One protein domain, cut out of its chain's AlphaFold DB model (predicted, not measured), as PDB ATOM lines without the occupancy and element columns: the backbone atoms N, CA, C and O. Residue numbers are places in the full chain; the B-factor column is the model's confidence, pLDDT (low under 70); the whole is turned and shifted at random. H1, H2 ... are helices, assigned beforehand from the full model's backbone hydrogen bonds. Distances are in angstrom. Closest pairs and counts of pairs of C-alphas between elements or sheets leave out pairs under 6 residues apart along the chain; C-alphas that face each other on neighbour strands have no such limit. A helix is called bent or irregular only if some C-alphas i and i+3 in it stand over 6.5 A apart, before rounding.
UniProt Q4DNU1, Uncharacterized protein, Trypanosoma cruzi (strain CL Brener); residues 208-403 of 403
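Overview. This is residues 208 to 403 of the 403 residues of an uncharacterized protein of Trypanosoma cruzi (strain CL Brener) (UniProt Q4DNU1). Four long helices, H1 to H4, stand side by side in an up-and-down bundle; H5 and H8 pack slantwise on one side of it, on H3. The small helices H6 and H7 sit toward one end, close to H1, and residues 361 to 366 stick out there. The printed part has 196 residues with eight named helices, H1 to H8 in chain order, and no named strand; its class is all helix. It is compact, with a radius of gyration of the C-alphas of 17.1 A, and spans 52 by 35 by 30 A.

Arrangement. The longest helix by residues is H4, residues 298 to 324, with 27 residues. It has a kink of 96 degrees near residue 305 and is irregular, with C-alphas 300 and 303 9.2 A apart. H4 touches H2, residues 249 to 272, with 34 pairs of C-alphas within 8 A; the closest are those of Ala 267 and Leu 316, 5.0 A apart, and the two helices run the same way at a shallow tilt of 3 degrees. H3, residues 277 to 296, is the hub and touches five other helices. H3 and H4 form a hairpin at a shallow tilt of 13 degrees, with their closest C-alphas, Lys 280 and Val 324, 5.9 A apart. H2 and H3 form a hairpin too; residues 259 to 270 of H2 touch H3, and the closest C-alphas are those of Trp 259 and Ala 294, 6.0 A apart. H1, residues 223 to 238, touches H3 with residues 225 to 229 alone, and the closest C-alphas, Ile 225 and Leu 290, are 6.2 A apart. H1 and H2, also a hairpin, only just touch, with 3 pairs of C-alphas within 8 A; the closest are Leu 232 and Val 255, 6.3 A apart. H1 and H4 are apart. These four form the bundle, up and down, each helix running against the one before it in the chain. H5, residues 334 to 346, touches H3 at a steep tilt of 59 degrees, with the C-alphas of Leu 292 and Ile 345, the closest, 5.0 A apart. H8, residues 382 to 388, touches H3 at a steep tilt of 43 degrees, opposite ways, closest at the C-alphas of Met 288 and Ala 388, 5.2 A. H5 and H8 touch at Asn 344 and His 384, their closest C-alphas, 5.4 A apart. H6, residues 353 to 362, and H7, residues 369 to 372, only just touch, with 3 pairs of C-alphas within 8 A, the closest being Cys 359 and Thr 369 at 6.8 A. H6 is close to H1 but not clearly touching, about perpendicular at 86 degrees; the closest C-alphas, Asp 237 and Val 360, are 7.2 A apart. H7 is also close to H1 but not clearly touching, with the C-alphas of Asn 230 and Phe 372, the closest, 7.2 A apart. H7 is only just irregular, with C-alphas 369 and 372 7.0 A apart. In H1, H2, H5 and H8 every O i to N i+4 pair is within hydrogen-bond range; H3 has 15 of 16, H4 19 of 23 and H6 5 of 6, while H7 is too short for such a pair.

Along the chain. H4 measures 26.8 A from first to last C-alpha, H2 34.0 A, H3 29.3 A, H1 22.2 A and H5 16.1 A. H1 begins at C-alpha 223, (47.069, 24.873, 164.347), H4 ends at C-alpha 324, (58.823, 21.634, 147.107), and H8 ends at C-alpha 388, (61.627, 25.109, 162.049).

Size, cuts and confidence. The two C-alphas farthest apart, Lys 330 and Gly 364, are 54.6 A apart. The printed part has no cut and ends at residue 403, the chain's last. The links H2 to H3 and H3 to H4 are tight, and no link between helices is long. Residues 208 to 222 and 389 to 403 hold no named element. Mean pLDDT of the printed part is 83.6; it is under 70 at residues 212 to 214, 240 to 247, 325 to 333 and 357 to 370.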
ATOM      1  N   ASN A 208      42.041  24.576 151.482       81.91
ATOM      2  CA  ASN A 208      42.199  24.794 150.052       81.91
ATOM      3  C   ASN A 208      43.700  24.947 149.722       81.91
ATOM      4  O   ASN A 208      44.301  26.004 149.955       81.91
ATOM      5  N   TRP A 209      44.300  23.858 149.236       82.54
ATOM      6  CA  TRP A 209      45.723  23.750 148.886       82.54
ATOM      7  C   TRP A 209      46.076  24.412 147.542       82.54
ATOM      8  O   TRP A 209      47.212  24.868 147.354       82.54
ATOM      9  N   SER A 210      45.102  24.554 146.641       81.56
ATOM     10  CA  SER A 210      45.290  25.204 145.340       81.56
ATOM     11  C   SER A 210      45.063  26.718 145.398       81.56
ATOM     12  O   SER A 210      45.702  27.465 144.660       81.56
ATOM     13  N   ALA A 211      44.219  27.206 146.314       75.64
ATOM     14  CA  ALA A 211      43.998  28.638 146.504       75.64
ATOM     15  C   ALA A 211      44.946  29.262 147.539       75.64
ATOM     16  O   ALA A 211      45.201  28.716 148.614       75.64
ATOM     17  N   SER A 212      45.347  30.506 147.280       65.36
ATOM     18  CA  SER A 212      46.093  31.366 148.210       65.36
ATOM     19  C   SER A 212      45.248  31.923 149.369       65.36
ATOM     20  O   SER A 212      45.715  32.794 150.098       65.36
ATOM     21  N   SER A 213      44.011  31.437 149.550       63.21
ATOM     22  CA  SER A 213      43.122  31.860 150.641       63.21
ATOM     23  C   SER A 213      43.822  31.785 152.003       63.21
ATOM     24  O   SER A 213      44.551  30.836 152.298       63.21
ATOM     25  N   SER A 214      43.626  32.789 152.853       63.91
ATOM     26  CA  SER A 214      44.256  32.824 154.173       63.91
ATOM     27  C   SER A 214      43.725  31.688 155.052       63.91
ATOM     28  O   SER A 214      42.527  31.616 155.313       63.91
ATOM     29  N   CYS A 215      44.622  30.827 155.537       72.62
ATOM     30  CA  CYS A 215      44.361  30.009 156.720       72.62
ATOM     31  C   CYS A 215      44.802  30.805 157.949       72.62
ATOM     32  O   CYS A 215      45.802  31.524 157.874       72.62
ATOM     33  N   PHE A 216      44.101  30.671 159.071       78.28
ATOM     34  CA  PHE A 216      44.606  31.183 160.340       78.28
ATOM     35  C   PHE A 216      45.775  30.309 160.800       78.28
ATOM     36  O   PHE A 216      45.588  29.188 161.266       78.28
ATOM     37  N   LEU A 217      46.987  30.831 160.634       85.45
ATOM     38  CA  LEU A 217      48.223  30.191 161.070       85.45
ATOM     39  C   LEU A 217      48.605  30.707 162.454       85.45
ATOM     40  O   LEU A 217      48.573  31.917 162.693       85.45
ATOM     41  N   LEU A 218      49.031  29.814 163.345       84.97
ATOM     42  CA  LEU A 218      49.625  30.203 164.619       84.97
ATOM     43  C   LEU A 218      51.139  30.266 164.436       84.97
ATOM     44  O   LEU A 218      51.770  29.248 164.180       84.97
ATOM     45  N   ASN A 219      51.723  31.464 164.512       84.17
ATOM     46  CA  ASN A 219      53.154  31.686 164.266       84.17
ATOM     47  C   ASN A 219      53.663  31.059 162.945       84.17
ATOM     48  O   ASN A 219      54.770  30.527 162.884       84.17
ATOM     49  N   GLY A 220      52.842  31.105 161.889       85.49
ATOM     50  CA  GLY A 220      53.167  30.539 160.571       85.49
ATOM     51  C   GLY A 220      52.952  29.026 160.434       85.49
ATOM     52  O   GLY A 220      53.182  28.483 159.358       85.49
ATOM     53  N   VAL A 221      52.486  28.345 161.481       90.74
ATOM     54  CA  VAL A 221      52.238  26.894 161.493       90.74
ATOM     55  C   VAL A 221      50.740  26.622 161.516       90.74
ATOM     56  O   VAL A 221      49.964  27.368 162.126       90.74
ATOM     57  N   HIS A 222      50.314  25.540 160.872       90.82
ATOM     58  CA  HIS A 222      48.929  25.110 160.941       90.82
ATOM     59  C   HIS A 222      48.563  24.676 162.377       90.82
ATOM     60  O   HIS A 222      49.269  23.848 162.964       90.82
ATOM     61  N   PRO A 223      47.443  25.159 162.957       89.85
ATOM     62  CA  PRO A 223      47.069  24.873 164.347       89.85
ATOM     63  C   PRO A 223      47.006  23.382 164.708       89.85
ATOM     64  O   PRO A 223      47.326  23.014 165.834       89.85
ATOM     65  N   THR A 224      46.655  22.519 163.750       91.92
ATOM     66  CA  THR A 224      46.676  21.049 163.885       91.92
ATOM     67  C   THR A 224      47.997  20.506 164.422       91.92
ATOM     68  O   THR A 224      47.983  19.610 165.262       91.92
ATOM     69  N   ILE A 225      49.136  21.045 163.975       94.17
ATOM     70  CA  ILE A 225      50.455  20.536 164.371       94.17
ATOM     71  C   ILE A 225      50.680  20.772 165.868       94.17
ATOM     72  O   ILE A 225      51.066  19.863 166.603       94.17
ATOM     73  N   TYR A 226      50.354  21.976 166.343       92.12
ATOM     74  CA  TYR A 226      50.433  22.317 167.763       92.12
ATOM     75  C   TYR A 226      49.357  21.627 168.600       92.12
ATOM     76  O   TYR A 226      49.631  21.220 169.727       92.12
ATOM     77  N   PHE A 227      48.148  21.462 168.061       91.14
ATOM     78  CA  PHE A 227      47.086  20.707 168.717       91.14
ATOM     79  C   PHE A 227      47.500  19.247 168.946       91.14
ATOM     80  O   PHE A 227      47.332  18.737 170.054       91.14
ATOM     81  N   CYS A 228      48.086  18.601 167.934       92.84
ATOM     82  CA  CYS A 228      48.599  17.238 168.033       92.84
ATOM     83  C   CYS A 228      49.687  17.147 169.112       92.84
ATOM     84  O   CYS A 228      49.553  16.364 170.052       92.84
ATOM     85  N   PHE A 229      50.695  18.027 169.060       93.77
ATOM     86  CA  PHE A 229      51.748  18.089 170.076       93.77
ATOM     87  C   PHE A 229      51.188  18.243 171.500       93.77
ATOM     88  O   PHE A 229      51.481  17.422 172.369       93.77
ATOM     89  N   ASN A 230      50.334  19.244 171.732       90.60
ATOM     90  CA  ASN A 230      49.765  19.520 173.054       90.60
ATOM     91  C   ASN A 230      48.900  18.364 173.572       90.60
ATOM     92  O   ASN A 230      48.935  18.051 174.761       90.60
ATOM     93  N   SER A 231      48.140  17.716 172.688       90.43
ATOM     94  CA  SER A 231      47.303  16.570 173.057       90.43
ATOM     95  C   SER A 231      48.150  15.375 173.491       90.43
ATOM     96  O   SER A 231      47.827  14.723 174.481       90.43
ATOM     97  N   LEU A 232      49.264  15.112 172.801       91.96
ATOM     98  CA  LEU A 232      50.183  14.028 173.155       91.96
ATOM     99  C   LEU A 232      50.974  14.333 174.431       91.96
ATOM    100  O   LEU A 232      51.148  13.438 175.252       91.96
ATOM    101  N   VAL A 233      51.380  15.587 174.654       89.28
ATOM    102  CA  VAL A 233      51.933  16.026 175.950       89.28
ATOM    103  C   VAL A 233      50.925  15.760 177.072       89.28
ATOM    104  O   VAL A 233      51.282  15.155 178.080       89.28
ATOM    105  N   GLY A 234      49.663  16.161 176.887       85.30
ATOM    106  CA  GLY A 234      48.598  15.931 177.865       85.30
ATOM    107  C   GLY A 234      48.327  14.446 178.124       85.30
ATOM    108  O   GLY A 234      48.063  14.061 179.261       85.30
ATOM    109  N   LEU A 235      48.443  13.604 177.093       86.90
ATOM    110  CA  LEU A 235      48.321  12.155 177.225       86.90
ATOM    111  C   LEU A 235      49.468  11.563 178.055       86.90
ATOM    112  O   LEU A 235      49.209  10.797 178.978       86.90
ATOM    113  N   VAL A 236      50.716  11.943 177.770       87.08
ATOM    114  CA  VAL A 236      51.895  11.477 178.524       87.08
ATOM    115  C   VAL A 236      51.838  11.919 179.991       87.08
ATOM    116  O   VAL A 236      52.143  11.116 180.876       87.08
ATOM    117  N   ASP A 237      51.388  13.152 180.252       81.24
ATOM    118  CA  ASP A 237      51.133  13.678 181.603       81.24
ATOM    119  C   ASP A 237      50.069  12.839 182.335       81.24
ATOM    120  O   ASP A 237      50.275  12.398 183.466       81.24
ATOM    121  N   TRP A 238      48.953  12.534 181.665       78.72
ATOM    122  CA  TRP A 238      47.876  11.712 182.228       78.72
ATOM    123  C   TRP A 238      48.312  10.273 182.534       78.72
ATOM    124  O   TRP A 238      47.917   9.721 183.560       78.72
ATOM    125  N   CYS A 239      49.169   9.687 181.693       78.57
ATOM    126  CA  CYS A 239      49.791   8.379 181.922       78.57
ATOM    127  C   CYS A 239      50.820   8.390 183.074       78.57
ATOM    128  O   CYS A 239      51.451   7.371 183.334       78.57
ATOM    129  N   GLY A 240      51.045   9.530 183.737       68.31
ATOM    130  CA  GLY A 240      51.877   9.624 184.932       68.31
ATOM    131  C   GLY A 240      53.380   9.495 184.686       68.31
ATOM    132  O   GLY A 240      54.125   9.246 185.638       68.31
ATOM    133  N   TYR A 241      53.859   9.665 183.451       63.32
ATOM    134  CA  TYR A 241      55.292   9.588 183.156       63.32
ATOM    135  C   TYR A 241      56.051  10.811 183.708       63.32
ATOM    136  O   TYR A 241      55.602  11.942 183.520       63.32
ATOM    137  N   PRO A 242      57.230  10.643 184.345       58.23
ATOM    138  CA  PRO A 242      57.920   9.402 184.725       58.23
ATOM    139  C   PRO A 242      57.642   8.975 186.181       58.23
ATOM    140  O   PRO A 242      58.364   8.146 186.726       58.23
ATOM    141  N   ILE A 243      56.679   9.614 186.857       55.32
ATOM    142  CA  ILE A 243      56.404   9.424 188.292       55.32
ATOM    143  C   ILE A 243      55.976   7.984 188.575       55.32
ATOM    144  O   ILE A 243      56.359   7.408 189.593       55.32
ATOM    145  N   GLN A 244      55.180   7.404 187.679       55.22
ATOM    146  CA  GLN A 244      54.767   6.015 187.782       55.22
ATOM    147  C   GLN A 244      55.899   5.117 187.264       55.22
ATOM    148  O   GLN A 244      56.298   5.205 186.109       55.22
ATOM    149  N   MET A 245      56.412   4.240 188.137       48.59
ATOM    150  CA  MET A 245      57.387   3.193 187.777       48.59
ATOM    151  C   MET A 245      56.823   2.160 186.790       48.59
ATOM    152  O   MET A 245      57.570   1.333 186.276       48.59
ATOM    153  N   VAL A 246      55.512   2.184 186.548       55.60
ATOM    154  CA  VAL A 246      54.846   1.298 185.600       55.60
ATOM    155  C   VAL A 246      55.126   1.813 184.192       55.60
ATOM    156  O   VAL A 246      54.780   2.944 183.854       55.60
ATOM    157  N   ASP A 247      55.773   0.992 183.369       61.79
ATOM    158  CA  ASP A 247      55.920   1.282 181.949       61.79
ATOM    159  C   ASP A 247      54.535   1.242 181.280       61.79
ATOM    160  O   ASP A 247      53.957   0.174 181.074       61.79
ATOM    161  N   TYR A 248      53.977   2.412 180.960       77.51
ATOM    162  CA  TYR A 248      52.724   2.519 180.210       77.51
ATOM    163  C   TYR A 248      52.972   2.297 178.716       77.51
ATOM    164  O   TYR A 248      52.837   3.213 177.895       77.51
ATOM    165  N   MET A 249      53.306   1.057 178.355       86.06
ATOM    166  CA  MET A 249      53.516   0.642 176.969       86.06
ATOM    167  C   MET A 249      52.343   1.017 176.039       86.06
ATOM    168  O   MET A 249      52.611   1.592 174.979       86.06
ATOM    169  N   PRO A 250      51.056   0.846 176.422       89.48
ATOM    170  CA  PRO A 250      49.938   1.292 175.586       89.48
ATOM    171  C   PRO A 250      49.969   2.788 175.260       89.48
ATOM    172  O   PRO A 250      49.664   3.200 174.142       89.48
ATOM    173  N   CYS A 251      50.377   3.612 176.227       91.02
ATOM    174  CA  CYS A 251      50.489   5.056 176.052       91.02
ATOM    175  C   CYS A 251      51.586   5.390 175.034       91.02
ATOM    176  O   CYS A 251      51.356   6.166 174.106       91.02
ATOM    177  N   ARG A 252      52.752   4.738 175.139       92.09
ATOM    178  CA  ARG A 252      53.847   4.887 174.166       92.09
ATOM    179  C   ARG A 252      53.432   4.466 172.761       92.09
ATOM    180  O   ARG A 252      53.735   5.182 171.810       92.09
ATOM    181  N   GLN A 253      52.718   3.349 172.627       93.84
ATOM    182  CA  GLN A 253      52.233   2.865 171.332       93.84
ATOM    183  C   GLN A 253      51.242   3.837 170.694       93.84
ATOM    184  O   GLN A 253      51.394   4.162 169.521       93.84
ATOM    185  N   ILE A 254      50.281   4.358 171.462       94.15
ATOM    186  CA  ILE A 254      49.342   5.371 170.962       94.15
ATOM    187  C   ILE A 254      50.093   6.622 170.496       94.15
ATOM    188  O   ILE A 254      49.862   7.089 169.384       94.15
ATOM    189  N   VAL A 255      51.018   7.153 171.303       94.53
ATOM    190  CA  VAL A 255      51.803   8.342 170.923       94.53
ATOM    191  C   VAL A 255      52.618   8.076 169.651       94.53
ATOM    192  O   VAL A 255      52.644   8.925 168.760       94.53
ATOM    193  N   ALA A 256      53.241   6.900 169.533       96.70
ATOM    194  CA  ALA A 256      53.983   6.507 168.339       96.70
ATOM    195  C   ALA A 256      53.083   6.463 167.096       96.70
ATOM    196  O   ALA A 256      53.391   7.110 166.097       96.70
ATOM    197  N   HIS A 257      51.948   5.766 167.171       95.93
ATOM    198  CA  HIS A 257      51.031   5.641 166.043       95.93
ATOM    199  C   HIS A 257      50.366   6.967 165.670       95.93
ATOM    200  O   HIS A 257      50.128   7.206 164.490       95.93
ATOM    201  N   VAL A 258      50.099   7.868 166.618       96.37
ATOM    202  CA  VAL A 258      49.597   9.208 166.276       96.37
ATOM    203  C   VAL A 258      50.652  10.003 165.503       96.37
ATOM    204  O   VAL A 258      50.306  10.627 164.498       96.37
ATOM    205  N   TRP A 259      51.928   9.963 165.904       97.42
ATOM    206  CA  TRP A 259      52.999  10.626 165.145       97.42
ATOM    207  C   TRP A 259      53.194  10.014 163.761       97.42
ATOM    208  O   TRP A 259      53.265  10.748 162.775       97.42
ATOM    209  N   GLU A 260      53.229   8.685 163.684       96.71
ATOM    210  CA  GLU A 260      53.298   7.937 162.430       96.71
ATOM    211  C   GLU A 260      52.152   8.346 161.494       96.71
ATOM    212  O   GLU A 260      52.392   8.837 160.392       96.71
ATOM    213  N   ARG A 261      50.900   8.233 161.949       94.45
ATOM    214  CA  ARG A 261      49.712   8.555 161.149       94.45
ATOM    215  C   ARG A 261      49.648  10.031 160.772       94.45
ATOM    216  O   ARG A 261      49.273  10.331 159.645       94.45
ATOM    217  N   SER A 262      50.070  10.938 161.652       95.75
ATOM    218  CA  SER A 262      50.179  12.367 161.326       95.75
ATOM    219  C   SER A 262      51.181  12.605 160.193       95.75
ATOM    220  O   SER A 262      50.901  13.371 159.272       95.75
ATOM    221  N   ALA A 263      52.331  11.924 160.219       96.80
ATOM    222  CA  ALA A 263      53.342  12.051 159.175       96.80
ATOM    223  C   ALA A 263      52.837  11.512 157.832       96.80
ATOM    224  O   ALA A 263      52.966  12.181 156.805       96.80
ATOM    225  N   LEU A 264      52.191  10.343 157.854       93.49
ATOM    226  CA  LEU A 264      51.566   9.765 156.667       93.49
ATOM    227  C   LEU A 264      50.445  10.659 156.121       93.49
ATOM    228  O   LEU A 264      50.359  10.844 154.912       93.49
ATOM    229  N   ALA A 265      49.633  11.262 156.990       90.58
ATOM    230  CA  ALA A 265      48.547  12.150 156.585       90.58
ATOM    231  C   ALA A 265      49.058  13.400 155.850       90.58
ATOM    232  O   ALA A 265      48.497  13.777 154.822       90.58
ATOM    233  N   ILE A 266      50.138  14.030 156.329       93.71
ATOM    234  CA  ILE A 266      50.743  15.172 155.620       93.71
ATOM    235  C   ILE A 266      51.379  14.720 154.299       93.71
ATOM    236  O   ILE A 266      51.254  15.424 153.297       93.71
ATOM    237  N   ALA A 267      52.022  13.549 154.273       93.45
ATOM    238  CA  ALA A 267      52.603  13.005 153.047       93.45
ATOM    239  C   ALA A 267      51.527  12.775 151.972       93.45
ATOM    240  O   ALA A 267      51.707  13.195 150.835       93.45
ATOM    241  N   VAL A 268      50.376  12.212 152.349       90.64
ATOM    242  CA  VAL A 268      49.231  12.010 151.447       90.64
ATOM    243  C   VAL A 268      48.706  13.339 150.903       90.64
ATOM    244  O   VAL A 268      48.470  13.457 149.705       90.64
ATOM    245  N   VAL A 269      48.594  14.379 151.738       89.00
ATOM    246  CA  VAL A 269      48.230  15.726 151.259       89.00
ATOM    247  C   VAL A 269      49.221  16.234 150.211       89.00
ATOM    248  O   VAL A 269      48.800  16.824 149.218       89.00
ATOM    249  N   ALA A 270      50.519  15.999 150.417       90.11
ATOM    250  CA  ALA A 270      51.550  16.389 149.465       90.11
ATOM    251  C   ALA A 270      51.452  15.635 148.130       90.11
ATOM    252  O   ALA A 270      51.716  16.230 147.091       90.11
ATOM    253  N   GLU A 271      51.067  14.358 148.162       89.76
ATOM    254  CA  GLU A 271      50.969  13.481 146.986       89.76
ATOM    255  C   GLU A 271      49.669  13.681 146.192       89.76
ATOM    256  O   GLU A 271      49.681  13.615 144.965       89.76
ATOM    257  N   GLU A 272      48.545  13.921 146.871       87.74
ATOM    258  CA  GLU A 272      47.214  13.896 146.249       87.74
ATOM    259  C   GLU A 272      46.644  15.277 145.905       87.74
ATOM    260  O   GLU A 272      45.673  15.371 145.148       87.74
ATOM    261  N   LYS A 273      47.177  16.364 146.478       86.42
ATOM    262  CA  LYS A 273      46.647  17.718 146.263       86.42
ATOM    263  C   LYS A 273      47.531  18.518 145.315       86.42
ATOM    264  O   LYS A 273      48.753  18.471 145.376       86.42
ATOM    265  N   GLU A 274      46.898  19.344 144.488       82.90
ATOM    266  CA  GLU A 274      47.603  20.393 143.755       82.90
ATOM    267  C   GLU A 274      47.950  21.534 144.720       82.90
ATOM    268  O   GLU A 274      47.068  22.191 145.282       82.90
ATOM    269  N   ILE A 275      49.247  21.750 144.942       85.49
ATOM    270  CA  ILE A 275      49.748  22.681 145.955       85.49
ATOM    271  C   ILE A 275      50.305  23.931 145.277       85.49
ATOM    272  O   ILE A 275      51.335  23.889 144.601       85.49
ATOM    273  N   SER A 276      49.651  25.067 145.520       85.14
ATOM    274  CA  SER A 276      50.142  26.378 145.076       85.14
ATOM    275  C   SER A 276      51.500  26.733 145.697       85.14
ATOM    276  O   SER A 276      51.819  26.305 146.804       85.14
ATOM    277  N   GLU A 277      52.287  27.599 145.051       83.18
ATOM    278  CA  GLU A 277      53.596  28.043 145.571       83.18
ATOM    279  C   GLU A 277      53.529  28.640 146.988       83.18
ATOM    280  O   GLU A 277      54.423  28.435 147.812       83.18
ATOM    281  N   VAL A 278      52.437  29.340 147.315       80.80
ATOM    282  CA  VAL A 278      52.194  29.863 148.669       80.80
ATOM    283  C   VAL A 278      52.022  28.715 149.668       80.80
ATOM    284  O   VAL A 278      52.579  28.753 150.765       80.80
ATOM    285  N   ARG A 279      51.286  27.668 149.286       86.72
ATOM    286  CA  ARG A 279      51.027  26.499 150.131       86.72
ATOM    287  C   ARG A 279      52.203  25.540 150.218       86.72
ATOM    288  O   ARG A 279      52.341  24.893 151.251       86.72
ATOM    289  N   LYS A 280      53.096  25.509 149.224       88.87
ATOM    290  CA  LYS A 280      54.362  24.765 149.318       88.87
ATOM    291  C   LYS A 280      55.169  25.239 150.520       88.87
ATOM    292  O   LYS A 280      55.600  24.415 151.314       88.87
ATOM    293  N   LYS A 281      55.292  26.557 150.719       87.30
ATOM    294  CA  LYS A 281      55.971  27.120 151.900       87.30
ATOM    295  C   LYS A 281      55.298  26.706 153.209       87.30
ATOM    296  O   LYS A 281      55.994  26.338 154.148       87.30
ATOM    297  N   GLN A 282      53.965  26.725 153.256       89.16
ATOM    298  CA  GLN A 282      53.221  26.266 154.433       89.16
ATOM    299  C   GLN A 282      53.510  24.792 154.741       89.16
ATOM    300  O   GLN A 282      53.880  24.459 155.862       89.16
ATOM    301  N   LEU A 283      53.425  23.929 153.726       91.16
ATOM    302  CA  LEU A 283      53.702  22.499 153.836       91.16
ATOM    303  C   LEU A 283      55.128  22.227 154.342       91.16
ATOM    304  O   LEU A 283      55.321  21.344 155.177       91.16
ATOM    305  N   GLN A 284      56.124  22.991 153.882       92.68
ATOM    306  CA  GLN A 284      57.494  22.901 154.402       92.68
ATOM    307  C   GLN A 284      57.548  23.216 155.900       92.68
ATOM    308  O   GLN A 284      58.118  22.439 156.664       92.68
ATOM    309  N   VAL A 285      56.950  24.333 156.322       92.81
ATOM    310  CA  VAL A 285      56.955  24.767 157.727       92.81
ATOM    311  C   VAL A 285      56.235  23.750 158.614       92.81
ATOM    312  O   VAL A 285      56.778  23.360 159.649       92.81
ATOM    313  N   ASP A 286      55.063  23.270 158.198       94.33
ATOM    314  CA  ASP A 286      54.294  22.263 158.938       94.33
ATOM    315  C   ASP A 286      55.059  20.942 159.058       94.33
ATOM    316  O   ASP A 286      55.086  20.334 160.129       94.33
ATOM    317  N   THR A 287      55.762  20.541 157.996       95.99
ATOM    318  CA  THR A 287      56.607  19.339 157.987       95.99
ATOM    319  C   THR A 287      57.767  19.458 158.968       95.99
ATOM    320  O   THR A 287      57.981  18.547 159.768       95.99
ATOM    321  N   MET A 288      58.490  20.586 158.964       96.42
ATOM    322  CA  MET A 288      59.598  20.802 159.905       96.42
ATOM    323  C   MET A 288      59.121  20.755 161.356       96.42
ATOM    324  O   MET A 288      59.783  20.147 162.194       96.42
ATOM    325  N   HIS A 289      57.964  21.353 161.654       97.07
ATOM    326  CA  HIS A 289      57.396  21.331 163.000       97.07
ATOM    327  C   HIS A 289      56.911  19.941 163.406       97.07
ATOM    328  O   HIS A 289      57.177  19.524 164.531       97.07
ATOM    329  N   LEU A 290      56.246  19.203 162.513       97.51
ATOM    330  CA  LEU A 290      55.820  17.839 162.816       97.51
ATOM    331  C   LEU A 290      57.028  16.945 163.130       97.51
ATOM    332  O   LEU A 290      57.023  16.248 164.143       97.51
ATOM    333  N   VAL A 291      58.075  17.003 162.298       98.09
ATOM    334  CA  VAL A 291      59.316  16.243 162.507       98.09
ATOM    335  C   VAL A 291      59.962  16.642 163.827       98.09
ATOM    336  O   VAL A 291      60.218  15.773 164.656       98.09
ATOM    337  N   LEU A 292      60.165  17.941 164.058       97.16
ATOM    338  CA  LEU A 292      60.717  18.466 165.306       97.16
ATOM    339  C   LEU A 292      59.973  17.894 166.521       97.16
ATOM    340  O   LEU A 292      60.583  17.302 167.412       97.16
ATOM    341  N   PHE A 293      58.650  18.045 166.549       97.34
ATOM    342  CA  PHE A 293      57.834  17.629 167.680       97.34
ATOM    343  C   PHE A 293      57.820  16.119 167.867       97.34
ATOM    344  O   PHE A 293      58.015  15.660 168.988       97.34
ATOM    345  N   ALA A 294      57.686  15.330 166.802       98.09
ATOM    346  CA  ALA A 294      57.772  13.876 166.898       98.09
ATOM    347  C   ALA A 294      59.131  13.423 167.463       98.09
ATOM    348  O   ALA A 294      59.195  12.563 168.348       98.09
ATOM    349  N   ARG A 295      60.230  14.054 167.023       96.88
ATOM    350  CA  ARG A 295      61.592  13.750 167.496       96.88
ATOM    351  C   ARG A 295      61.814  14.124 168.960       96.88
ATOM    352  O   ARG A 295      62.612  13.461 169.621       96.88
ATOM    353  N   MET A 296      61.074  15.090 169.503       95.65
ATOM    354  CA  MET A 296      61.105  15.407 170.937       95.65
ATOM    355  C   MET A 296      60.588  14.254 171.819       95.65
ATOM    356  O   MET A 296      61.036  14.116 172.958       95.65
ATOM    357  N   PHE A 297      59.723  13.373 171.302       94.60
ATOM    358  CA  PHE A 297      59.193  12.222 172.050       94.60
ATOM    359  C   PHE A 297      60.082  10.969 171.985       94.60
ATOM    360  O   PHE A 297      59.792  10.000 172.685       94.60
ATOM    361  N   ARG A 298      61.184  10.953 171.213       93.44
ATOM    362  CA  ARG A 298      61.976   9.724 170.956       93.44
ATOM    363  C   ARG A 298      62.404   8.967 172.219       93.44
ATOM    364  O   ARG A 298      62.364   7.743 172.247       93.44
ATOM    365  N   LYS A 299      62.758   9.693 173.288       90.90
ATOM    366  CA  LYS A 299      63.158   9.090 174.570       90.90
ATOM    367  C   LYS A 299      61.985   8.441 175.305       90.90
ATOM    368  O   LYS A 299      62.157   7.380 175.889       90.90
ATOM    369  N   PHE A 300      60.807   9.061 175.252       90.73
ATOM    370  CA  PHE A 300      59.582   8.499 175.816       90.73
ATOM    371  C   PHE A 300      59.124   7.255 175.043       90.73
ATOM    372  O   PHE A 300      58.705   6.281 175.655       90.73
ATOM    373  N   LEU A 301      59.233   7.270 173.711       91.97
ATOM    374  CA  LEU A 301      58.824   6.150 172.859       91.97
ATOM    375  C   LEU A 301      59.716   4.909 173.028       91.97
ATOM    376  O   LEU A 301      59.228   3.784 172.926       91.97
ATOM    377  N   GLY A 302      61.011   5.109 173.281       89.96
ATOM    378  CA  GLY A 302      62.008   4.041 173.259       89.96
ATOM    379  C   GLY A 302      62.403   3.641 171.833       89.96
ATOM    380  O   GLY A 302      61.748   4.006 170.857       89.96
ATOM    381  N   GLU A 303      63.499   2.890 171.706       90.26
ATOM    382  CA  GLU A 303      64.160   2.620 170.417       90.26
ATOM    383  C   GLU A 303      63.222   1.998 169.377       90.26
ATOM    384  O   GLU A 303      63.109   2.504 168.260       90.26
ATOM    385  N   ARG A 304      62.484   0.947 169.761       90.05
ATOM    386  CA  ARG A 304      61.606   0.203 168.848       90.05
ATOM    387  C   ARG A 304      60.514   1.083 168.232       90.05
ATOM    388  O   ARG A 304      60.352   1.095 167.017       90.05
ATOM    389  N   LEU A 305      59.761   1.808 169.059       93.74
ATOM    390  CA  LEU A 305      58.658   2.654 168.586       93.74
ATOM    391  C   LEU A 305      59.178   3.921 167.901       93.74
ATOM    392  O   LEU A 305      58.612   4.357 166.899       93.74
ATOM    393  N   SER A 306      60.292   4.477 168.387       93.29
ATOM    394  CA  SER A 306      60.960   5.597 167.724       93.29
ATOM    395  C   SER A 306      61.426   5.232 166.312       93.29
ATOM    396  O   SER A 306      61.408   6.100 165.440       93.29
ATOM    397  N   GLY A 307      61.824   3.980 166.059       94.25
ATOM    398  CA  GLY A 307      62.198   3.501 164.724       94.25
ATOM    399  C   GLY A 307      61.044   3.579 163.719       94.25
ATOM    400  O   GLY A 307      61.210   4.149 162.641       94.25
ATOM    401  N   VAL A 308      59.855   3.101 164.105       93.21
ATOM    402  CA  VAL A 308      58.638   3.165 163.268       93.21
ATOM    403  C   VAL A 308      58.280   4.614 162.936       93.21
ATOM    404  O   VAL A 308      58.100   4.962 161.769       93.21
ATOM    405  N   VAL A 309      58.264   5.487 163.949       97.58
ATOM    406  CA  VAL A 309      57.989   6.918 163.749       97.58
ATOM    407  C   VAL A 309      59.030   7.550 162.827       97.58
ATOM    408  O   VAL A 309      58.670   8.278 161.909       97.58
ATOM    409  N   SER A 310      60.315   7.252 163.022       96.90
ATOM    410  CA  SER A 310      61.391   7.831 162.205       96.90
ATOM    411  C   SER A 310      61.262   7.433 160.736       96.90
ATOM    412  O   SER A 310      61.406   8.294 159.874       96.90
ATOM    413  N   SER A 311      60.894   6.181 160.442       96.19
ATOM    414  CA  SER A 311      60.624   5.737 159.070       96.19
ATOM    415  C   SER A 311      59.483   6.532 158.415       96.19
ATOM    416  O   SER A 311      59.627   7.009 157.287       96.19
ATOM    417  N   ALA A 312      58.385   6.768 159.140       97.28
ATOM    418  CA  ALA A 312      57.276   7.586 158.644       97.28
ATOM    419  C   ALA A 312      57.671   9.061 158.435       97.28
ATOM    420  O   ALA A 312      57.256   9.679 157.454       97.28
ATOM    421  N   LEU A 313      58.510   9.619 159.316       98.28
ATOM    422  CA  LEU A 313      59.042  10.977 159.168       98.28
ATOM    423  C   LEU A 313      59.985  11.101 157.964       98.28
ATOM    424  O   LEU A 313      59.906  12.096 157.248       98.28
ATOM    425  N   VAL A 314      60.840  10.104 157.711       97.37
ATOM    426  CA  VAL A 314      61.700  10.067 156.514       97.37
ATOM    427  C   VAL A 314      60.842  10.044 155.253       97.37
ATOM    428  O   VAL A 314      61.046  10.886 154.378       97.37
ATOM    429  N   ARG A 315      59.814   9.183 155.192       96.20
ATOM    430  CA  ARG A 315      58.868   9.175 154.063       96.20
ATOM    431  C   ARG A 315      58.229  10.549 153.862       96.20
ATOM    432  O   ARG A 315      58.130  11.015 152.726       96.20
ATOM    433  N   LEU A 316      57.776  11.195 154.939       97.20
ATOM    434  CA  LEU A 316      57.198  12.536 154.868       97.20
ATOM    435  C   LEU A 316      58.202  13.544 154.292       97.20
ATOM    436  O   LEU A 316      57.862  14.273 153.361       97.20
ATOM    437  N   LEU A 317      59.431  13.567 154.813       96.93
ATOM    438  CA  LEU A 317      60.491  14.470 154.364       96.93
ATOM    439  C   LEU A 317      60.810  14.273 152.881       96.93
ATOM    440  O   LEU A 317      60.800  15.248 152.133       96.93
ATOM    441  N   GLU A 318      61.015  13.032 152.436       94.85
ATOM    442  CA  GLU A 318      61.255  12.694 151.027       94.85
ATOM    443  C   GLU A 318      60.082  13.115 150.136       94.85
ATOM    444  O   GLU A 318      60.257  13.650 149.038       94.85
ATOM    445  N   THR A 319      58.858  12.897 150.610       94.69
ATOM    446  CA  THR A 319      57.646  13.235 149.867       94.69
ATOM    447  C   THR A 319      57.499  14.739 149.711       94.69
ATOM    448  O   THR A 319      57.323  15.221 148.594       94.69
ATOM    449  N   VAL A 320      57.637  15.506 150.789       94.25
ATOM    450  CA  VAL A 320      57.545  16.967 150.721       94.25
ATOM    451  C   VAL A 320      58.711  17.542 149.925       94.25
ATOM    452  O   VAL A 320      58.478  18.399 149.076       94.25
ATOM    453  N   ALA A 321      59.931  17.026 150.099       92.16
ATOM    454  CA  ALA A 321      61.107  17.437 149.332       92.16
ATOM    455  C   ALA A 321      60.880  17.341 147.812       92.16
ATOM    456  O   ALA A 321      61.184  18.296 147.090       92.16
ATOM    457  N   ARG A 322      60.271  16.249 147.325       89.29
ATOM    458  CA  ARG A 322      59.920  16.083 145.901       89.29
ATOM    459  C   ARG A 322      58.969  17.171 145.390       89.29
ATOM    460  O   ARG A 322      59.165  17.672 144.287       89.29
ATOM    461  N   HIS A 323      57.984  17.577 146.188       85.84
ATOM    462  CA  HIS A 323      56.951  18.537 145.769       85.84
ATOM    463  C   HIS A 323      57.367  20.006 145.936       85.84
ATOM    464  O   HIS A 323      56.817  20.895 145.279       85.84
ATOM    465  N   VAL A 324      58.344  20.275 146.806       82.42
ATOM    466  CA  VAL A 324      58.823  21.634 147.107       82.42
ATOM    467  C   VAL A 324      60.161  21.968 146.460       82.42
ATOM    468  O   VAL A 324      60.669  23.068 146.679       82.42
ATOM    469  N   SER A 325      60.742  21.040 145.692       67.37
ATOM    470  CA  SER A 325      61.986  21.243 144.948       67.37
ATOM    471  C   SER A 325      61.826  22.355 143.910       67.37
ATOM    472  O   SER A 325      61.513  22.126 142.747       67.37
ATOM    473  N   LEU A 326      62.026  23.585 144.375       57.45
ATOM    474  CA  LEU A 326      62.295  24.769 143.576       57.45
ATOM    475  C   LEU A 326      63.742  24.714 143.087       57.45
ATOM    476  O   LEU A 326      64.612  24.173 143.777       57.45
ATOM    477  N   GLU A 327      63.962  25.284 141.900       52.48
ATOM    478  CA  GLU A 327      65.251  25.424 141.220       52.48
ATOM    479  C   GLU A 327      66.417  25.567 142.205       52.48
ATOM    480  O   GLU A 327      66.442  26.457 143.058       52.48
ATOM    481  N   THR A 328      67.383  24.660 142.087       48.91
ATOM    482  CA  THR A 328      68.586  24.568 142.909       48.91
ATOM    483  C   THR A 328      69.316  25.912 142.921       48.91
ATOM    484  O   THR A 328      70.097  26.228 142.019       48.91
ATOM    485  N   ARG A 329      69.094  26.735 143.954       50.14
ATOM    486  CA  ARG A 329      69.929  27.914 144.200       50.14
ATOM    487  C   ARG A 329      71.328  27.430 144.573       50.14
ATOM    488  O   ARG A 329      71.568  26.946 145.673       50.14
ATOM    489  N   LYS A 330      72.243  27.542 143.611       49.64
ATOM    490  CA  LYS A 330      73.684  27.309 143.758       49.64
ATOM    491  C   LYS A 330      74.243  28.297 144.791       49.64
ATOM    492  O   LYS A 330      74.463  29.454 144.452       49.64
ATOM    493  N   GLY A 331      74.451  27.882 146.038       53.89
ATOM    494  CA  GLY A 331      75.039  28.779 147.041       53.89
ATOM    495  C   GLY A 331      75.485  28.106 148.334       53.89
ATOM    496  O   GLY A 331      76.571  28.404 148.820       53.89
ATOM    497  N   SER A 332      74.702  27.168 148.870       56.80
ATOM    498  CA  SER A 332      75.068  26.430 150.082       56.80
ATOM    499  C   SER A 332      75.757  25.107 149.742       56.80
ATOM    500  O   SER A 332      75.362  24.394 148.817       56.80
ATOM    501  N   SER A 333      76.812  24.758 150.487       65.24
ATOM    502  CA  SER A 333      77.371  23.406 150.415       65.24
ATOM    503  C   SER A 333      76.361  22.429 151.021       65.24
ATOM    504  O   SER A 333      75.855  22.671 152.119       65.24
ATOM    505  N   SER A 334      76.074  21.321 150.335       70.65
ATOM    506  CA  SER A 334      75.103  20.305 150.788       70.65
ATOM    507  C   SER A 334      75.365  19.828 152.223       70.65
ATOM    508  O   SER A 334      74.428  19.634 152.994       70.65
ATOM    509  N   GLN A 335      76.640  19.733 152.615       78.64
ATOM    510  CA  GLN A 335      77.070  19.376 153.970       78.64
ATOM    511  C   GLN A 335      76.622  20.388 155.037       78.64
ATOM    512  O   GLN A 335      76.164  19.986 156.103       78.64
ATOM    513  N   SER A 336      76.719  21.696 154.764       82.14
ATOM    514  CA  SER A 336      76.307  22.733 155.728       82.14
ATOM    515  C   SER A 336      74.797  22.716 155.986       82.14
ATOM    516  O   SER A 336      74.352  22.905 157.118       82.14
ATOM    517  N   VAL A 337      74.015  22.424 154.944       84.44
ATOM    518  CA  VAL A 337      72.554  22.334 155.010       84.44
ATOM    519  C   VAL A 337      72.119  21.109 155.810       84.44
ATOM    520  O   VAL A 337      71.276  21.234 156.700       84.44
ATOM    521  N   ALA A 338      72.726  19.948 155.539       86.68
ATOM    522  CA  ALA A 338      72.465  18.714 156.277       86.68
ATOM    523  C   ALA A 338      72.763  18.882 157.774       86.68
ATOM    524  O   ALA A 338      71.893  18.622 158.603       86.68
ATOM    525  N   ALA A 339      73.926  19.442 158.123       88.28
ATOM    526  CA  ALA A 339      74.301  19.684 159.516       88.28
ATOM    527  C   ALA A 339      73.317  20.621 160.245       88.28
ATOM    528  O   ALA A 339      72.966  20.383 161.404       88.28
ATOM    529  N   ALA A 340      72.841  21.676 159.572       89.59
ATOM    530  CA  ALA A 340      71.863  22.601 160.140       89.59
ATOM    531  C   ALA A 340      70.492  21.939 160.357       89.59
ATOM    532  O   ALA A 340      69.871  22.159 161.399       89.59
ATOM    533  N   PHE A 341      70.027  21.132 159.401       93.21
ATOM    534  CA  PHE A 341      68.786  20.367 159.529       93.21
ATOM    535  C   PHE A 341      68.878  19.333 160.656       93.21
ATOM    536  O   PHE A 341      68.001  19.279 161.520       93.21
ATOM    537  N   GLU A 342      69.962  18.560 160.694       93.59
ATOM    538  CA  GLU A 342      70.188  17.558 161.728       93.59
ATOM    539  C   GLU A 342      70.214  18.191 163.116       93.59
ATOM    540  O   GLU A 342      69.476  17.766 163.996       93.59
ATOM    541  N   THR A 343      70.997  19.250 163.305       93.02
ATOM    542  CA  THR A 343      71.156  19.894 164.617       93.02
ATOM    543  C   THR A 343      69.855  20.525 165.113       93.02
ATOM    544  O   THR A 343      69.493  20.381 166.283       93.02
ATOM    545  N   ASN A 344      69.144  21.239 164.237       93.02
ATOM    546  CA  ASN A 344      68.010  22.054 164.665       93.02
ATOM    547  C   ASN A 344      66.680  21.299 164.650       93.02
ATOM    548  O   ASN A 344      65.821  21.619 165.469       93.02
ATOM    549  N   ILE A 345      66.508  20.321 163.758       94.83
ATOM    550  CA  ILE A 345      65.222  19.655 163.519       94.83
ATOM    551  C   ILE A 345      65.295  18.176 163.903       94.83
ATOM    552  O   ILE A 345      64.574  17.741 164.798       94.83
ATOM    553  N   TRP A 346      66.178  17.395 163.272       95.57
ATOM    554  CA  TRP A 346      66.165  15.931 163.420       95.57
ATOM    555  C   TRP A 346      66.668  15.439 164.783       95.57
ATOM    556  O   TRP A 346      66.046  14.592 165.437       95.57
ATOM    557  N   ASN A 347      67.794  15.990 165.229       94.99
ATOM    558  CA  ASN A 347      68.497  15.632 166.456       94.99
ATOM    559  C   ASN A 347      68.161  16.565 167.621       94.99
ATOM    560  O   ASN A 347      68.849  16.507 168.643       94.99
ATOM    561  N   VAL A 348      67.062  17.335 167.526       95.61
ATOM    562  CA  VAL A 348      66.526  18.139 168.639       95.61
ATOM    563  C   VAL A 348      66.561  17.328 169.941       95.61
ATOM    564  O   VAL A 348      66.169  16.154 169.920       95.61
ATOM    565  N   PRO A 349      67.071  17.871 171.062       94.62
ATOM    566  CA  PRO A 349      67.179  17.088 172.283       94.62
ATOM    567  C   PRO A 349      65.787  16.633 172.743       94.62
ATOM    568  O   PRO A 349      64.877  17.472 172.781       94.62
ATOM    569  N   PRO A 350      65.609  15.341 173.084       93.61
ATOM    570  CA  PRO A 350      64.316  14.820 173.491       93.61
ATOM    571  C   PRO A 350      63.854  15.478 174.789       93.61
ATOM    572  O   PRO A 350      64.650  16.089 175.506       93.61
ATOM    573  N   ILE A 351      62.572  15.309 175.094       90.17
ATOM    574  CA  ILE A 351      62.024  15.694 176.390       90.17
ATOM    575  C   ILE A 351      62.508  14.683 177.425       90.17
ATOM    576  O   ILE A 351      62.234  13.480 177.337       90.17
ATOM    577  N   GLU A 352      63.239  15.183 178.404       86.43
ATOM    578  CA  GLU A 352      63.830  14.403 179.474       86.43
ATOM    579  C   GLU A 352      62.801  14.076 180.572       86.43
ATOM    580  O   GLU A 352      61.922  14.893 180.853       86.43
ATOM    581  N   PRO A 353      62.911  12.927 181.273       81.45
ATOM    582  CA  PRO A 353      62.033  12.587 182.400       81.45
ATOM    583  C   PRO A 353      61.904  13.721 183.428       81.45
ATOM    584  O   PRO A 353      60.816  14.009 183.916       81.45
ATOM    585  N   ALA A 354      63.004  14.418 183.725       80.47
ATOM    586  CA  ALA A 354      63.000  15.552 184.644       80.47
ATOM    587  C   ALA A 354      62.183  16.754 184.126       80.47
ATOM    588  O   ALA A 354      61.546  17.434 184.930       80.47
ATOM    589  N   GLU A 355      62.168  16.995 182.809       82.11
ATOM    590  CA  GLU A 355      61.377  18.064 182.176       82.11
ATOM    591  C   GLU A 355      59.869  17.752 182.272       82.11
ATOM    592  O   GLU A 355      59.073  18.643 182.578       82.11
ATOM    593  N   TRP A 356      59.475  16.477 182.149       77.79
ATOM    594  CA  TRP A 356      58.094  16.034 182.400       77.79
ATOM    595  C   TRP A 356      57.655  16.274 183.858       77.79
ATOM    596  O   TRP A 356      56.588  16.840 184.102       77.79
ATOM    597  N   ILE A 357      58.493  15.921 184.848       69.86
ATOM    598  CA  ILE A 357      58.169  16.068 186.288       69.86
ATOM    599  C   ILE A 357      57.912  17.527 186.675       69.86
ATOM    600  O   ILE A 357      57.029  17.807 187.497       69.86
ATOM    601  N   GLN A 358      58.694  18.461 186.125       62.69
ATOM    602  CA  GLN A 358      58.534  19.887 186.419       62.69
ATOM    603  C   GLN A 358      57.125  20.381 186.059       62.69
ATOM    604  O   GLN A 358      56.581  21.229 186.768       62.69
ATOM    605  N   CYS A 359      56.495  19.780 185.050       56.04
ATOM    606  CA  CYS A 359      55.142  20.129 184.625       56.04
ATOM    607  C   CYS A 359      54.050  19.549 185.529       56.04
ATOM    608  O   CYS A 359      53.061  20.231 185.796       56.04
ATOM    609  N   VAL A 360      54.252  18.355 186.098       53.08
ATOM    610  CA  VAL A 360      53.308  17.792 187.080       53.08
ATOM    611  C   VAL A 360      53.316  18.618 188.369       53.08
ATOM    612  O   VAL A 360      52.266  19.003 188.888       53.08
ATOM    613  N   ARG A 361      54.512  18.940 188.886       49.02
ATOM    614  CA  ARG A 361      54.662  19.682 190.151       49.02
ATOM    615  C   ARG A 361      54.130  21.115 190.061       49.02
ATOM    616  O   ARG A 361      53.625  21.638 191.053       49.02
ATOM    617  N   ALA A 362      54.181  21.718 188.875       48.24
ATOM    618  CA  ALA A 362      53.607  23.029 188.593       48.24
ATOM    619  C   ALA A 362      52.088  23.119 188.833       48.24
ATOM    620  O   ALA A 362      51.590  24.190 189.176       48.24
ATOM    621  N   ARG A 363      51.320  22.022 188.737       48.96
ATOM    622  CA  ARG A 363      49.869  22.087 189.017       48.96
ATOM    623  C   ARG A 363      49.550  22.407 190.486       48.96
ATOM    624  O   ARG A 363      48.473  22.926 190.763       48.96
ATOM    625  N   GLY A 364      50.480  22.159 191.415       49.00
ATOM    626  CA  GLY A 364      50.331  22.499 192.838       49.00
ATOM    627  C   GLY A 364      50.827  23.896 193.230       49.00
ATOM    628  O   GLY A 364      50.562  24.350 194.341       49.00
ATOM    629  N   GLY A 365      51.536  24.606 192.348       43.63
ATOM    630  CA  GLY A 365      52.097  25.922 192.653       43.63
ATOM    631  C   GLY A 365      52.312  26.735 191.385       43.63
ATOM    632  O   GLY A 365      52.915  26.229 190.459       43.63
ATOM    633  N   LYS A 366      51.831  27.989 191.370       43.45
ATOM    634  CA  LYS A 366      51.746  28.978 190.262       43.45
ATOM    635  C   LYS A 366      52.972  29.150 189.316       43.45
ATOM    636  O   LYS A 366      53.377  30.281 189.058       43.45
ATOM    637  N   LYS A 367      53.592  28.108 188.761       47.88
ATOM    638  CA  LYS A 367      54.787  28.226 187.910       47.88
ATOM    639  C   LYS A 367      54.690  27.418 186.618       47.88
ATOM    640  O   LYS A 367      54.492  26.218 186.642       47.88
ATOM    641  N   THR A 368      54.885  28.143 185.515       51.20
ATOM    642  CA  THR A 368      55.338  27.714 184.179       51.20
ATOM    643  C   THR A 368      54.573  26.570 183.507       51.20
ATOM    644  O   THR A 368      55.165  25.593 183.063       51.20
ATOM    645  N   THR A 369      53.268  26.750 183.297       55.35
ATOM    646  CA  THR A 369      52.492  25.976 182.304       55.35
ATOM    647  C   THR A 369      52.979  26.179 180.862       55.35
ATOM    648  O   THR A 369      52.572  25.450 179.967       55.35
ATOM    649  N   ASN A 370      53.858  27.158 180.622       64.06
ATOM    650  CA  ASN A 370      54.298  27.554 179.288       64.06
ATOM    651  C   ASN A 370      55.389  26.658 178.680       64.06
ATOM    652  O   ASN A 370      55.619  26.744 177.476       64.06
ATOM    653  N   ALA A 371      56.034  25.794 179.474       72.15
ATOM    654  CA  ALA A 371      57.159  24.965 179.026       72.15
ATOM    655  C   ALA A 371      56.798  24.039 177.851       72.15
ATOM    656  O   ALA A 371      57.649  23.747 177.022       72.15
ATOM    657  N   PHE A 372      55.533  23.628 177.737       81.74
ATOM    658  CA  PHE A 372      55.028  22.800 176.638       81.74
ATOM    659  C   PHE A 372      54.041  23.531 175.728       81.74
ATOM    660  O   PHE A 372      53.287  22.895 175.004       81.74
ATOM    661  N   ILE A 373      54.025  24.862 175.750       83.43
ATOM    662  CA  ILE A 373      53.197  25.651 174.841       83.43
ATOM    663  C   ILE A 373      54.074  26.049 173.651       83.43
ATOM    664  O   ILE A 373      54.861  26.978 173.799       83.43
ATOM    665  N   PRO A 374      53.968  25.402 172.475       83.68
ATOM    666  CA  PRO A 374      54.970  25.528 171.411       83.68
ATOM    667  C   PRO A 374      55.065  26.929 170.792       83.68
ATOM    668  O   PRO A 374      56.070  27.260 170.170       83.68
ATOM    669  N   TRP A 375      54.039  27.767 170.960       80.52
ATOM    670  CA  TRP A 375      54.049  29.168 170.528       80.52
ATOM    671  C   TRP A 375      54.575  30.143 171.591       80.52
ATOM    672  O   TRP A 375      54.656  31.341 171.319       80.52
ATOM    673  N   SER A 376      54.892  29.659 172.793       85.06
ATOM    674  CA  SER A 376      55.455  30.462 173.876       85.06
ATOM    675  C   SER A 376      56.968  30.606 173.728       85.06
ATOM    676  O   SER A 376      57.662  29.656 173.375       85.06
ATOM    677  N   GLU A 377      57.502  31.770 174.090       82.87
ATOM    678  CA  GLU A 377      58.952  31.987 174.213       82.87
ATOM    679  C   GLU A 377      59.575  31.146 175.340       82.87
ATOM    680  O   GLU A 377      60.745  30.781 175.269       82.87
ATOM    681  N   ASP A 378      58.771  30.771 176.340       83.70
ATOM    682  CA  ASP A 378      59.184  29.889 177.438       83.70
ATOM    683  C   ASP A 378      59.148  28.395 177.060       83.70
ATOM    684  O   ASP A 378      59.406  27.539 177.910       83.70
ATOM    685  N   PHE A 379      58.764  28.055 175.823       86.27
ATOM    686  CA  PHE A 379      58.699  26.670 175.368       86.27
ATOM    687  C   PHE A 379      60.065  25.995 175.479       86.27
ATOM    688  O   PHE A 379      61.098  26.548 175.076       86.27
ATOM    689  N   ILE A 380      60.084  24.750 175.951       83.00
ATOM    690  CA  ILE A 380      61.302  23.952 175.897       83.00
ATOM    691  C   ILE A 380      61.697  23.790 174.431       83.00
ATOM    692  O   ILE A 380      60.911  23.354 173.605       83.00
ATOM    693  N   ARG A 381      62.933  24.153 174.089       91.16
ATOM    694  CA  ARG A 381      63.412  24.158 172.692       91.16
ATOM    695  C   ARG A 381      62.743  25.224 171.799       91.16
ATOM    696  O   ARG A 381      62.723  25.054 170.582       91.16
ATOM    697  N   ALA A 382      62.293  26.359 172.350       90.75
ATOM    698  CA  ALA A 382      61.798  27.508 171.571       90.75
ATOM    699  C   ALA A 382      62.738  27.930 170.418       90.75
ATOM    700  O   ALA A 382      62.278  28.266 169.327       90.75
ATOM    701  N   SER A 383      64.060  27.854 170.614       92.49
ATOM    702  CA  SER A 383      65.055  28.111 169.561       92.49
ATOM    703  C   SER A 383      64.915  27.173 168.355       92.49
ATOM    704  O   SER A 383      65.050  27.616 167.217       92.49
ATOM    705  N   HIS A 384      64.598  25.899 168.587       94.75
ATOM    706  CA  HIS A 384      64.405  24.910 167.531       94.75
ATOM    707  C   HIS A 384      63.074  25.111 166.797       94.75
ATOM    708  O   HIS A 384      63.030  24.983 165.578       94.75
ATOM    709  N   VAL A 385      62.011  25.510 167.506       92.93
ATOM    710  CA  VAL A 385      60.738  25.921 166.878       92.93
ATOM    711  C   VAL A 385      60.963  27.119 165.954       92.93
ATOM    712  O   VAL A 385      60.537  27.106 164.801       92.93
ATOM    713  N   LYS A 386      61.719  28.128 166.406       92.07
ATOM    714  CA  LYS A 386      62.096  29.277 165.564       92.07
ATOM    715  C   LYS A 386      62.917  28.866 164.340       92.07
ATOM    716  O   LYS A 386      62.720  29.429 163.265       92.07
ATOM    717  N   ALA A 387      63.808  27.883 164.471       91.51
ATOM    718  CA  ALA A 387      64.534  27.327 163.331       91.51
ATOM    719  C   ALA A 387      63.595  26.579 162.361       91.51
ATOM    720  O   ALA A 387      63.707  26.752 161.152       91.51
ATOM    721  N   ALA A 388      62.614  25.824 162.866       93.79
ATOM    722  CA  ALA A 388      61.627  25.109 162.049       93.79
ATOM    723  C   ALA A 388      60.701  26.045 161.247       93.79
ATOM    724  O   ALA A 388      60.224  25.672 160.175       93.79
ATOM    725  N   GLN A 389      60.477  27.278 161.719       91.40
ATOM    726  CA  GLN A 389      59.741  28.316 160.977       91.40
ATOM    727  C   GLN A 389      60.475  28.797 159.718       91.40
ATOM    728  O   GLN A 389      59.848  29.362 158.821       91.40
ATOM    729  N   LYS A 390      61.794  28.592 159.641       87.97
ATOM    730  CA  LYS A 390      62.625  28.922 158.478       87.97
ATOM    731  C   LYS A 390      63.441  27.689 158.081       87.97
ATOM    732  O   LYS A 390      64.618  27.614 158.438       87.97
ATOM    733  N   PRO A 391      62.830  26.729 157.357       85.83
ATOM    734  CA  PRO A 391      63.525  25.529 156.904       85.83
ATOM    735  C   PRO A 391      64.866  25.889 156.234       85.83
ATOM    736  O   PRO A 391      64.883  26.829 155.431       85.83
ATOM    737  N   PRO A 392      65.979  25.190 156.542       85.06
ATOM    738  CA  PRO A 392      67.287  25.507 155.974       85.06
ATOM    739  C   PRO A 392      67.251  25.547 154.444       85.06
ATOM    740  O   PRO A 392      66.678  24.663 153.810       85.06
ATOM    741  N   GLU A 393      67.866  26.555 153.825       83.08
ATOM    742  CA  GLU A 393      67.895  26.636 152.363       83.08
ATOM    743  C   GLU A 393      68.566  25.394 151.762       83.08
ATOM    744  O   GLU A 393      69.708  25.073 152.087       83.08
ATOM    745  N   GLY A 394      67.852  24.699 150.873       84.72
ATOM    746  CA  GLY A 394      68.330  23.472 150.239       84.72
ATOM    747  C   GLY A 394      68.058  22.192 151.031       84.72
ATOM    748  O   GLY A 394      68.513  21.136 150.594       84.72
ATOM    749  N   TRP A 395      67.329  22.238 152.158       88.81
ATOM    750  CA  TRP A 395      67.031  21.049 152.974       88.81
ATOM    751  C   TRP A 395      66.414  19.903 152.158       88.81
ATOM    752  O   TRP A 395      66.687  18.740 152.427       88.81
ATOM    753  N   GLN A 396      65.652  20.218 151.105       88.07
ATOM    754  CA  GLN A 396      65.043  19.241 150.201       88.07
ATOM    755  C   GLN A 396      66.059  18.371 149.435       88.07
ATOM    756  O   GLN A 396      65.677  17.367 148.847       88.07
ATOM    757  N   SER A 397      67.340  18.759 149.415       84.67
ATOM    758  CA  SER A 397      68.426  18.013 148.763       84.67
ATOM    759  C   SER A 397      69.169  17.048 149.695       84.67
ATOM    760  O   SER A 397      70.106  16.378 149.258       84.67
ATOM    761  N   ILE A 398      68.780  16.977 150.972       86.45
ATOM    762  CA  ILE A 398      69.380  16.072 151.958       86.45
ATOM    763  C   ILE A 398      69.009  14.616 151.633       86.45
ATOM    764  O   ILE A 398      67.879  14.313 151.254       86.45
ATOM    765  N   SER A 399      69.954  13.693 151.833       85.78
ATOM    766  CA  SER A 399      69.683  12.253 151.781       85.78
ATOM    767  C   SER A 399      69.096  11.778 153.116       85.78
ATOM    768  O   SER A 399      69.823  11.378 154.021       85.78
ATOM    769  N   PHE A 400      67.768  11.836 153.257       89.07
ATOM    770  CA  PHE A 400      67.080  11.503 154.517       89.07
ATOM    771  C   PHE A 400      67.202  10.029 154.935       89.07
ATOM    772  O   PHE A 400      66.975   9.709 156.093       89.07
ATOM    773  N   GLN A 401      67.581   9.129 154.026       83.58
ATOM    774  CA  GLN A 401      67.757   7.699 154.322       83.58
ATOM    775  C   GLN A 401      68.939   7.409 155.257       83.58
ATOM    776  O   GLN A 401      69.052   6.301 155.773       83.58
ATOM    777  N   GLN A 402      69.826   8.387 155.458       77.96
ATOM    778  CA  GLN A 402      70.976   8.285 156.357       77.96
ATOM    779  C   GLN A 402      70.659   8.724 157.801       77.96
ATOM    780  O   GLN A 402      71.562   8.698 158.637       77.96
ATOM    781  N   LEU A 403      69.418   9.153 158.078       81.38
ATOM    782  CA  LEU A 403      68.988   9.781 159.337       81.38
ATOM    783  C   LEU A 403      68.467   8.828 160.418       81.38
ATOM    784  O   LEU A 403      67.891   7.771 160.078       81.38
TER     785      LEU A 403